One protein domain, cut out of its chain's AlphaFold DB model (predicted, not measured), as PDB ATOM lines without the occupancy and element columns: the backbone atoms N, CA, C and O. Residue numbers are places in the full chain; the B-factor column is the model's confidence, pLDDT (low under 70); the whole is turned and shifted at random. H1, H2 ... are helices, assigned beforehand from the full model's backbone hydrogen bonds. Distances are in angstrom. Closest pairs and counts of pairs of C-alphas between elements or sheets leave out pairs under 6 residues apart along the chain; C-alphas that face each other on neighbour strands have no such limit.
ATOM      1  N   ASP A  96      34.512 -33.748 -31.781       86.12
ATOM      2  CA  ASP A  96      33.105 -33.699 -31.371       86.12
ATOM      3  C   ASP A  96      32.244 -34.676 -32.185       86.12
ATOM      4  O   ASP A  96      31.367 -35.334 -31.633       86.12
ATOM      5  N   TYR A  97      32.511 -34.813 -33.491       85.25
ATOM      6  CA  TYR A  97      31.833 -35.804 -34.331       85.25
ATOM      7  C   TYR A  97      32.147 -37.233 -33.874       85.25
ATOM      8  O   TYR A  97      31.245 -38.057 -33.765       85.25
ATOM      9  N   LEU A  98      33.414 -37.515 -33.551       86.06
ATOM     10  CA  LEU A  98      33.824 -38.829 -33.052       86.06
ATOM     11  C   LEU A  98      33.186 -39.166 -31.702       86.06
ATOM     12  O   LEU A  98      32.798 -40.311 -31.484       86.06
ATOM     13  N   GLU A  99      33.071 -38.194 -30.793       88.06
ATOM     14  CA  GLU A  99      32.401 -38.442 -29.515       88.06
ATOM     15  C   GLU A  99      30.900 -38.665 -29.713       88.06
ATOM     16  O   GLU A  99      30.348 -39.597 -29.134       88.06
ATOM     17  N   LYS A 100      30.272 -37.914 -30.625       87.94
ATOM     18  CA  LYS A 100      28.879 -38.152 -31.007       87.94
ATOM     19  C   LYS A 100      28.671 -39.562 -31.573       87.94
ATOM     20  O   LYS A 100      27.751 -40.237 -31.141       87.94
ATOM     21  N   LEU A 101      29.536 -40.044 -32.468       87.00
ATOM     22  CA  LEU A 101      29.426 -41.409 -33.005       87.00
ATOM     23  C   LEU A 101      29.505 -42.487 -31.911       87.00
ATOM     24  O   LEU A 101      28.830 -43.513 -31.983       87.00
ATOM     25  N   LYS A 102      30.314 -42.265 -30.872       89.81
ATOM     26  CA  LYS A 102      30.413 -43.176 -29.722       89.81
ATOM     27  C   LYS A 102      29.154 -43.153 -28.852       89.81
ATOM     28  O   LYS A 102      28.707 -44.199 -28.368       89.81
ATOM     29  N   GLU A 103      28.573 -41.971 -28.658       90.56
ATOM     30  CA  GLU A 103      27.265 -41.823 -28.015       90.56
ATOM     31  C   GLU A 103      26.171 -42.517 -28.835       90.56
ATOM     32  O   GLU A 103      25.388 -43.285 -28.270       90.56
ATOM     33  N   ASP A 104      26.179 -42.327 -30.157       89.44
ATOM     34  CA  ASP A 104      25.247 -42.945 -31.097       89.44
ATOM     35  C   ASP A 104      25.342 -44.475 -31.015       89.44
ATOM     36  O   ASP A 104      24.314 -45.124 -30.861       89.44
ATOM     37  N   TYR A 105      26.543 -45.068 -30.982       94.31
ATOM     38  CA  TYR A 105      26.700 -46.517 -30.783       94.31
ATOM     39  C   TYR A 105      26.015 -47.015 -29.507       94.31
ATOM     40  O   TYR A 105      25.226 -47.962 -29.530       94.31
ATOM     41  N   THR A 106      26.290 -46.354 -28.380       94.69
ATOM     42  CA  THR A 106      25.733 -46.749 -27.080       94.69
ATOM     43  C   THR A 106      24.207 -46.628 -27.077       94.69
ATOM     44  O   THR A 106      23.507 -47.498 -26.551       94.69
ATOM     45  N   PHE A 107      23.687 -45.560 -27.683       94.69
ATOM     46  CA  PHE A 107      22.258 -45.323 -27.831       94.69
ATOM     47  C   PHE A 107      21.595 -46.381 -28.720       94.69
ATOM     48  O   PHE A 107      20.609 -46.994 -28.318       94.69
ATOM     49  N   GLU A 108      22.157 -46.623 -29.900       94.94
ATOM     50  CA  GLU A 108      21.652 -47.542 -30.916       94.94
ATOM     51  C   GLU A 108      21.656 -49.000 -30.430       94.94
ATOM     52  O   GLU A 108      20.688 -49.736 -30.659       94.94
ATOM     53  N   ARG A 109      22.688 -49.409 -29.684       96.81
ATOM     54  CA  ARG A 109      22.759 -50.721 -29.025       96.81
ATOM     55  C   ARG A 109      21.632 -50.907 -28.009       96.81
ATOM     56  O   ARG A 109      20.891 -51.888 -28.061       96.81
ATOM     57  N   GLU A 110      21.466 -49.946 -27.101       96.50
ATOM     58  CA  GLU A 110      20.420 -49.989 -26.073       96.50
ATOM     59  C   GLU A 110      19.008 -49.887 -26.676       96.50
ATOM     60  O   GLU A 110      18.061 -50.496 -26.172       96.50
ATOM     61  N   ASN A 111      18.852 -49.129 -27.762       93.62
ATOM     62  CA  ASN A 111      17.597 -49.026 -28.491       93.62
ATOM     63  C   ASN A 111      17.190 -50.385 -29.077       93.62
ATOM     64  O   ASN A 111      16.076 -50.845 -28.836       93.62
ATOM     65  N   ARG A 112      18.105 -51.078 -29.763       94.69
ATOM     66  CA  ARG A 112      17.824 -52.398 -30.350       94.69
ATOM     67  C   ARG A 112      17.558 -53.469 -29.308       94.69
ATOM     68  O   ARG A 112      16.616 -54.243 -29.472       94.69
ATOM     69  N   ARG A 113      18.271 -53.442 -28.179       95.62
ATOM     70  CA  ARG A 113      17.947 -54.295 -27.029       95.62
ATOM     71  C   ARG A 113      16.500 -54.107 -26.571       95.62
ATOM     72  O   ARG A 113      15.790 -55.084 -26.333       95.62
ATOM     73  N   LYS A 114      16.041 -52.855 -26.459       91.19
ATOM     74  CA  LYS A 114      14.648 -52.540 -26.093       91.19
ATOM     75  C   LYS A 114      13.651 -52.948 -27.171       91.19
ATOM     76  O   LYS A 114      12.575 -53.415 -26.810       91.19
ATOM     77  N   LEU A 115      13.991 -52.784 -28.451       90.50
ATOM     78  CA  LEU A 115      13.144 -53.187 -29.578       90.50
ATOM     79  C   LEU A 115      12.910 -54.700 -29.609       90.50
ATOM     80  O   LEU A 115      11.779 -55.123 -29.832       90.50
ATOM     81  N   LEU A 116      13.948 -55.490 -29.319       91.69
ATOM     82  CA  LEU A 116      13.843 -56.943 -29.154       91.69
ATOM     83  C   LEU A 116      13.225 -57.350 -27.805       91.69
ATOM     84  O   LEU A 116      12.929 -58.515 -27.575       91.69
ATOM     85  N   GLY A 117      13.044 -56.402 -26.880       89.75
ATOM     86  CA  GLY A 117      12.480 -56.669 -25.560       89.75
ATOM     87  C   GLY A 117      13.367 -57.537 -24.660       89.75
ATOM     88  O   GLY A 117      12.873 -58.071 -23.668       89.75
ATOM     89  N   LEU A 118      14.660 -57.651 -24.967       91.44
ATOM     90  CA  LEU A 118      15.588 -58.562 -24.299       91.44
ATOM     91  C   LEU A 118      16.238 -57.934 -23.065       91.44
ATOM     92  O   LEU A 118      16.492 -56.728 -22.998       91.44
ATOM     93  N   GLU A 119      16.555 -58.765 -22.077       92.50
ATOM     94  CA  GLU A 119      17.477 -58.384 -21.006       92.50
ATOM     95  C   GLU A 119      18.923 -58.382 -21.519       92.50
ATOM     96  O   GLU A 119      19.251 -59.085 -22.470       92.50
ATOM     97  N   GLU A 120      19.801 -57.608 -20.875       94.06
ATOM     98  CA  GLU A 120      21.199 -57.439 -21.310       94.06
ATOM     99  C   GLU A 120      21.956 -58.766 -21.451       94.06
ATOM    100  O   GLU A 120      22.744 -58.922 -22.380       94.06
ATOM    101  N   GLY A 121      21.692 -59.723 -20.552       92.75
ATOM    102  CA  GLY A 121      22.314 -61.046 -20.594       92.75
ATOM    103  C   GLY A 121      22.020 -61.774 -21.903       92.75
ATOM    104  O   GLY A 121      22.953 -62.148 -22.595       92.75
ATOM    105  N   LEU A 122      20.741 -61.888 -22.274       91.88
ATOM    106  CA  LEU A 122      20.322 -62.539 -23.518       91.88
ATOM    107  C   LEU A 122      20.692 -61.738 -24.765       91.88
ATOM    108  O   LEU A 122      21.085 -62.310 -25.771       91.88
ATOM    109  N   PHE A 123      20.586 -60.410 -24.713       95.62
ATOM    110  CA  PHE A 123      20.946 -59.567 -25.850       95.62
ATOM    111  C   PHE A 123      22.426 -59.697 -26.222       95.62
ATOM    112  O   PHE A 123      22.760 -59.724 -27.401       95.62
ATOM    113  N   SER A 124      23.300 -59.835 -25.222       95.12
ATOM    114  CA  SER A 124      24.741 -60.024 -25.434       95.12
ATOM    115  C   SER A 124      25.113 -61.436 -25.905       95.12
ATOM    116  O   SER A 124      26.264 -61.661 -26.264       95.12
ATOM    117  N   GLU A 125      24.179 -62.394 -25.875       94.69
ATOM    118  CA  GLU A 125      24.395 -63.742 -26.417       94.69
ATOM    119  C   GLU A 125      24.219 -63.802 -27.940       94.69
ATOM    120  O   GLU A 125      24.692 -64.753 -28.556       94.69
ATOM    121  N   LEU A 126      23.567 -62.804 -28.552       96.62
ATOM    122  CA  LEU A 126      23.440 -62.713 -30.007       96.62
ATOM    123  C   LEU A 126      24.822 -62.490 -30.631       96.62
ATOM    124  O   LEU A 126      25.513 -61.528 -30.283       96.62
ATOM    125  N   GLU A 127      25.224 -63.351 -31.567       96.19
ATOM    126  CA  GLU A 127      26.579 -63.335 -32.129       96.19
ATOM    127  C   GLU A 127      26.859 -62.019 -32.859       96.19
ATOM    128  O   GLU A 127      27.894 -61.391 -32.617       96.19
ATOM    129  N   PHE A 128      25.906 -61.521 -33.652       95.56
ATOM    130  CA  PHE A 128      26.060 -60.226 -34.325       95.56
ATOM    131  C   PHE A 128      26.203 -59.036 -33.352       95.56
ATOM    132  O   PHE A 128      26.893 -58.064 -33.671       95.56
ATOM    133  N   ILE A 129      25.612 -59.112 -32.153       97.31
ATOM    134  CA  ILE A 129      25.799 -58.103 -31.097       97.31
ATOM    135  C   ILE A 129      27.192 -58.231 -30.487       97.31
ATOM    136  O   ILE A 129      27.898 -57.230 -30.365       97.31
ATOM    137  N   GLY A 130      27.619 -59.452 -30.161       95.56
ATOM    138  CA  GLY A 130      28.968 -59.712 -29.661       95.56
ATOM    139  C   GLY A 130      30.053 -59.245 -30.638       95.56
ATOM    140  O   GLY A 130      31.045 -58.643 -30.224       95.56
ATOM    141  N   TYR A 131      29.840 -59.448 -31.940       93.62
ATOM    142  CA  TYR A 131      30.724 -58.968 -32.998       93.62
ATOM    143  C   TYR A 131      30.777 -57.435 -33.060       93.62
ATOM    144  O   TYR A 131      31.869 -56.857 -33.081       93.62
ATOM    145  N   ALA A 132      29.621 -56.764 -33.033       95.50
ATOM    146  CA  ALA A 132      29.553 -55.304 -33.004       95.50
ATOM    147  C   ALA A 132      30.260 -54.727 -31.760       95.50
ATOM    148  O   ALA A 132      31.094 -53.828 -31.888       95.50
ATOM    149  N   ASP A 133      30.007 -55.301 -30.579       96.69
ATOM    150  CA  ASP A 133      30.601 -54.886 -29.303       96.69
ATOM    151  C   ASP A 133      32.116 -55.092 -29.270       96.69
ATOM    152  O   ASP A 133      32.856 -54.230 -28.783       96.69
ATOM    153  N   MET A 134      32.597 -56.213 -29.810       94.00
ATOM    154  CA  MET A 134      34.024 -56.488 -29.957       94.00
ATOM    155  C   MET A 134      34.690 -55.464 -30.882       94.00
ATOM    156  O   MET A 134      35.715 -54.890 -30.506       94.00
ATOM    157  N   ASN A 135      34.110 -55.204 -32.056       91.38
ATOM    158  CA  ASN A 135      34.649 -54.239 -33.014       91.38
ATOM    159  C   ASN A 135      34.670 -52.828 -32.430       91.38
ATOM    160  O   ASN A 135      35.708 -52.165 -32.463       91.38
ATOM    161  N   TYR A 136      33.564 -52.396 -31.825       95.00
ATOM    162  CA  TYR A 136      33.474 -51.100 -31.168       95.00
ATOM    163  C   TYR A 136      34.517 -50.964 -30.053       95.00
ATOM    164  O   TYR A 136      35.253 -49.978 -30.007       95.00
ATOM    165  N   SER A 137      34.639 -51.968 -29.180       94.19
ATOM    166  CA  SER A 137      35.608 -51.958 -28.076       94.19
ATOM    167  C   SER A 137      37.050 -51.938 -28.574       94.19
ATOM    168  O   SER A 137      37.901 -51.270 -27.987       94.19
ATOM    169  N   PHE A 138      37.333 -52.656 -29.664       89.31
ATOM    170  CA  PHE A 138      38.637 -52.630 -30.304       89.31
ATOM    171  C   PHE A 138      38.953 -51.214 -30.784       89.31
ATOM    172  O   PHE A 138      39.946 -50.642 -30.342       89.31
ATOM    173  N   VAL A 139      38.106 -50.595 -31.606       88.19
ATOM    174  CA  VAL A 139      38.430 -49.288 -32.210       88.19
ATOM    175  C   VAL A 139      38.360 -48.120 -31.229       88.19
ATOM    176  O   VAL A 139      39.081 -47.138 -31.391       88.19
ATOM    177  N   THR A 140      37.574 -48.248 -30.159       89.19
ATOM    178  CA  THR A 140      37.441 -47.217 -29.118       89.19
ATOM    179  C   THR A 140      38.347 -47.414 -27.901       89.19
ATOM    180  O   THR A 140      38.254 -46.655 -26.934       89.19
ATOM    181  N   ASN A 141      39.278 -48.373 -27.937       92.44
ATOM    182  CA  ASN A 141      40.339 -48.448 -26.933       92.44
ATOM    183  C   ASN A 141      41.178 -47.152 -26.945       92.44
ATOM    184  O   ASN A 141      41.473 -46.610 -28.011       92.44
ATOM    185  N   ALA A 142      41.585 -46.671 -25.765       89.75
ATOM    186  CA  ALA A 142      42.394 -45.467 -25.578       89.75
ATOM    187  C   ALA A 142      43.597 -45.379 -26.537       89.75
ATOM    188  O   ALA A 142      43.767 -44.349 -27.190       89.75
ATOM    189  N   ASP A 143      44.361 -46.464 -26.699       89.44
ATOM    190  CA  ASP A 143      45.537 -46.493 -27.584       89.44
ATOM    191  C   ASP A 143      45.158 -46.332 -29.067       89.44
ATOM    192  O   ASP A 143      45.890 -45.735 -29.862       89.44
ATOM    193  N   ASN A 144      44.006 -46.873 -29.470       86.56
ATOM    194  CA  ASN A 144      43.505 -46.772 -30.840       86.56
ATOM    195  C   ASN A 144      42.945 -45.380 -31.123       86.56
ATOM    196  O   ASN A 144      43.250 -44.806 -32.167       86.56
ATOM    197  N   ILE A 145      42.228 -44.798 -30.161       88.44
ATOM    198  CA  ILE A 145      41.729 -43.424 -30.249       88.44
ATOM    199  C   ILE A 145      42.886 -42.428 -30.337       88.44
ATOM    200  O   ILE A 145      42.850 -41.533 -31.179       88.44
ATOM    201  N   GLU A 146      43.912 -42.558 -29.491       89.56
ATOM    202  CA  GLU A 146      45.057 -41.640 -29.501       89.56
ATOM    203  C   GLU A 146      45.781 -41.681 -30.853       89.56
ATOM    204  O   GLU A 146      46.039 -40.635 -31.455       89.56
ATOM    205  N   ARG A 147      46.025 -42.888 -31.384       87.44
ATOM    206  CA  ARG A 147      46.621 -43.061 -32.715       87.44
ATOM    207  C   ARG A 147      45.743 -42.477 -33.818       87.44
ATOM    208  O   ARG A 147      46.250 -41.721 -34.645       87.44
ATOM    209  N   ALA A 148      44.446 -42.769 -33.815       87.38
ATOM    210  CA  ALA A 148      43.502 -42.268 -34.811       87.38
ATOM    211  C   ALA A 148      43.415 -40.735 -34.806       87.38
ATOM    212  O   ALA A 148      43.420 -40.106 -35.860       87.38
ATOM    213  N   LYS A 149      43.417 -40.103 -33.627       87.00
ATOM    214  CA  LYS A 149      43.317 -38.640 -33.506       87.00
ATOM    215  C   LYS A 149      44.571 -37.885 -33.957       87.00
ATOM    216  O   LYS A 149      44.504 -36.665 -34.112       87.00
ATOM    217  N   SER A 150      45.686 -38.581 -34.190       88.56
ATOM    218  CA  SER A 150      46.960 -37.970 -34.594       88.56
ATOM    219  C   SER A 150      47.004 -37.486 -36.052       88.56
ATOM    220  O   SER A 150      47.883 -36.698 -36.403       88.56
ATOM    221  N   SER A 151      46.054 -37.903 -36.897       87.50
ATOM    222  CA  SER A 151      45.960 -37.493 -38.304       87.50
ATOM    223  C   SER A 151      44.503 -37.389 -38.773       87.50
ATOM    224  O   SER A 151      43.601 -37.955 -38.160       87.50
ATOM    225  N   ALA A 152      44.255 -36.659 -39.866       86.50
ATOM    226  CA  ALA A 152      42.916 -36.571 -40.460       86.50
ATOM    227  C   ALA A 152      42.432 -37.943 -40.971       86.50
ATOM    228  O   ALA A 152      41.324 -38.358 -40.651       86.50
ATOM    229  N   GLU A 153      43.305 -38.677 -41.665       87.31
ATOM    230  CA  GLU A 153      43.039 -40.036 -42.154       87.31
ATOM    231  C   GLU A 153      42.739 -41.018 -41.010       87.31
ATOM    232  O   GLU A 153      41.841 -41.846 -41.117       87.31
ATOM    233  N   GLY A 154      43.436 -40.895 -39.875       88.56
ATOM    234  CA  GLY A 154      43.165 -41.708 -38.691       88.56
ATOM    235  C   GLY A 154      41.783 -41.434 -38.097       88.56
ATOM    236  O   GLY A 154      41.086 -42.374 -37.715       88.56
ATOM    237  N   LYS A 155      41.347 -40.166 -38.067       87.44
ATOM    238  CA  LYS A 155      39.997 -39.793 -37.618       87.44
ATOM    239  C   LYS A 155      38.920 -40.308 -38.570       87.44
ATOM    240  O   LYS A 155      37.897 -40.793 -38.099       87.44
ATOM    241  N   GLU A 156      39.151 -40.237 -39.880       87.75
ATOM    242  CA  GLU A 156      38.251 -40.808 -40.890       87.75
ATOM    243  C   GLU A 156      38.143 -42.332 -40.766       87.75
ATOM    244  O   GLU A 156      37.040 -42.873 -40.825       87.75
ATOM    245  N   GLY A 157      39.267 -43.023 -40.547       88.56
ATOM    246  CA  GLY A 157      39.287 -44.463 -40.288       88.56
ATOM    247  C   GLY A 157      38.478 -44.833 -39.046       88.56
ATOM    248  O   GLY A 157      37.574 -45.658 -39.129       88.56
ATOM    249  N   LEU A 158      38.720 -44.149 -37.923       89.38
ATOM    250  CA  LEU A 158      37.975 -44.387 -36.684       89.38
ATOM    251  C   LEU A 158      36.473 -44.120 -36.843       89.38
ATOM    252  O   LEU A 158      35.665 -44.899 -36.345       89.38
ATOM    253  N   ALA A 159      36.091 -43.040 -37.529       88.44
ATOM    254  CA  ALA A 159      34.687 -42.749 -37.805       88.44
ATOM    255  C   ALA A 159      34.028 -43.888 -38.593       88.44
ATOM    256  O   ALA A 159      32.985 -44.392 -38.182       88.44
ATOM    257  N   ARG A 160      34.678 -44.344 -39.671       89.06
ATOM    258  CA  ARG A 160      34.199 -45.453 -40.504       89.06
ATOM    259  C   ARG A 160      34.048 -46.747 -39.709       89.06
ATOM    260  O   ARG A 160      33.069 -47.460 -39.901       89.06
ATOM    261  N   ASP A 161      34.987 -47.041 -38.816       89.94
ATOM    262  CA  ASP A 161      34.935 -48.261 -38.015       89.94
ATOM    263  C   ASP A 161      33.811 -48.221 -36.968       89.94
ATOM    264  O   ASP A 161      33.117 -49.220 -36.767       89.94
ATOM    265  N   VAL A 162      33.584 -47.068 -36.322       90.94
ATOM    266  CA  VAL A 162      32.461 -46.897 -35.384       90.94
ATOM    267  C   VAL A 162      31.125 -46.962 -36.126       90.94
ATOM    268  O   VAL A 162      30.214 -47.650 -35.671       90.94
ATOM    269  N   GLU A 163      31.012 -46.321 -37.290       90.12
ATOM    270  CA  GLU A 163      29.835 -46.443 -38.159       90.12
ATOM    271  C   GLU A 163      29.603 -47.900 -38.585       90.12
ATOM    272  O   GLU A 163      28.471 -48.376 -38.542       90.12
ATOM    273  N   GLY A 164      30.666 -48.639 -38.914       88.88
ATOM    274  CA  GLY A 164      30.605 -50.073 -39.199       88.88
ATOM    275  C   GLY A 164      30.067 -50.890 -38.022       88.88
ATOM    276  O   GLY A 164      29.215 -51.755 -38.217       88.88
ATOM    277  N   ALA A 165      30.489 -50.578 -36.793       93.31
ATOM    278  CA  ALA A 165      29.953 -51.218 -35.594       93.31
ATOM    279  C   ALA A 165      28.465 -50.888 -35.374       93.31
ATOM    280  O   ALA A 165      27.692 -51.775 -35.024       93.31
ATOM    281  N   ILE A 166      28.033 -49.648 -35.637       92.19
ATOM    282  CA  ILE A 166      26.610 -49.261 -35.584       92.19
ATOM    283  C   ILE A 166      25.799 -50.022 -36.640       92.19
ATOM    284  O   ILE A 166      24.720 -50.531 -36.346       92.19
ATOM    285  N   LEU A 167      26.313 -50.128 -37.868       90.19
ATOM    286  CA  LEU A 167      25.660 -50.872 -38.945       90.19
ATOM    287  C   LEU A 167      25.533 -52.361 -38.618       90.19
ATOM    288  O   LEU A 167      24.477 -52.941 -38.865       90.19
ATOM    289  N   ALA A 168      26.556 -52.955 -38.002       92.62
ATOM    290  CA  ALA A 168      26.528 -54.347 -37.567       92.62
ATOM    291  C   ALA A 168      25.401 -54.626 -36.556       92.62
ATOM    292  O   ALA A 168      24.867 -55.732 -36.544       92.62
ATOM    293  N   LEU A 169      24.956 -53.626 -35.785       95.50
ATOM    294  CA  LEU A 169      23.829 -53.777 -34.862       95.50
ATOM    295  C   LEU A 169      22.469 -53.901 -35.566       95.50
ATOM    296  O   LEU A 169      21.529 -54.356 -34.919       95.50
ATOM    297  N   LYS A 170      22.328 -53.504 -36.844       94.69
ATOM    298  CA  LYS A 170      21.031 -53.486 -37.551       94.69
ATOM    299  C   LYS A 170      20.284 -54.810 -37.424       94.69
ATOM    300  O   LYS A 170      20.843 -55.863 -37.725       94.69
TER     301      LYS A 170
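What this domain is: This is residues 96 to 170 of the 429 residues of an uncharacterized protein of Filibacter tadaridae (UniProt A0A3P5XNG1). Three long helices, H1, H3 and H5, stand side by side as a well-aligned up-and-down bundle, each running against the one before it; H1 and H3 both pack on H5, and the three make a triangle in cross-section. Two short helices sit in the turns: H2 at one end, between H1 and H3, and H4 at the other end, tilted steeply between H3 and H5. The printed part has 75 residues, with five named helices, H1 to H5 in chain order, and no named strand; the class is all helix. The whole is compact, with a radius of gyration of the C-alphas of 12.9 A, and rod-shaped, spanning 40 by 19 by 17 A.

How they stand to each other: Start with H1, residues 96 to 115, and compare it with the hub, H5, residues 152 to 168: they touch, and their closest C-alphas, of Tyr 105 and Ile 166, are 5.5 A apart. H1 and H5 run the same way at a shallow tilt of 6 degrees. Next comes H2, residues 120 to 123, close to H1 but not clearly touching it; their closest C-alphas, of Arg 113 and Phe 123, are 6.2 A apart. Then look at H3, residues 127 to 139, which touches H5 and runs opposite ways to it at a shallow tilt of 15 degrees; their closest C-alphas, of Ala 132 and Ala 165, are 4.9 A apart. H1 and H3 are near each other, with 11 pairs of C-alphas within 10 A. H4, residues 142 to 149, touches H5 at residues 154 to 158 alone; the closest C-alphas, of Ala 148 and Gly 154, are 3.9 A apart, and the tilt is steep, 58 degrees, opposite ways. H4 is apart from H1 and H2, and H2 is apart from H5. Every backbone O i to N i+4 pair is within hydrogen-bond range in H1, H3, H4 and H5; H2 is too short for such a pair.

Where its parts are: Find C-alpha 96 at (33.105, -33.699, -31.371); from there H1 runs 28.0 A to C-alpha 115 at (13.144, -53.187, -29.578). After H2, H3 covers 18.4 A from C-alpha 127 to C-alpha 139. H4 follows, and then H5 runs 24.3 A from C-alpha 152 to C-alpha 168 at (26.528, -54.347, -37.567).

The domain as a whole: Look for the two C-alphas farthest apart, those of Gly 117 and Ser 151, at 40.6 A. The printed part has no cut, and the four links between the helices are tight. The mean pLDDT of the printed part is 91.3, and no printed residue is under 70.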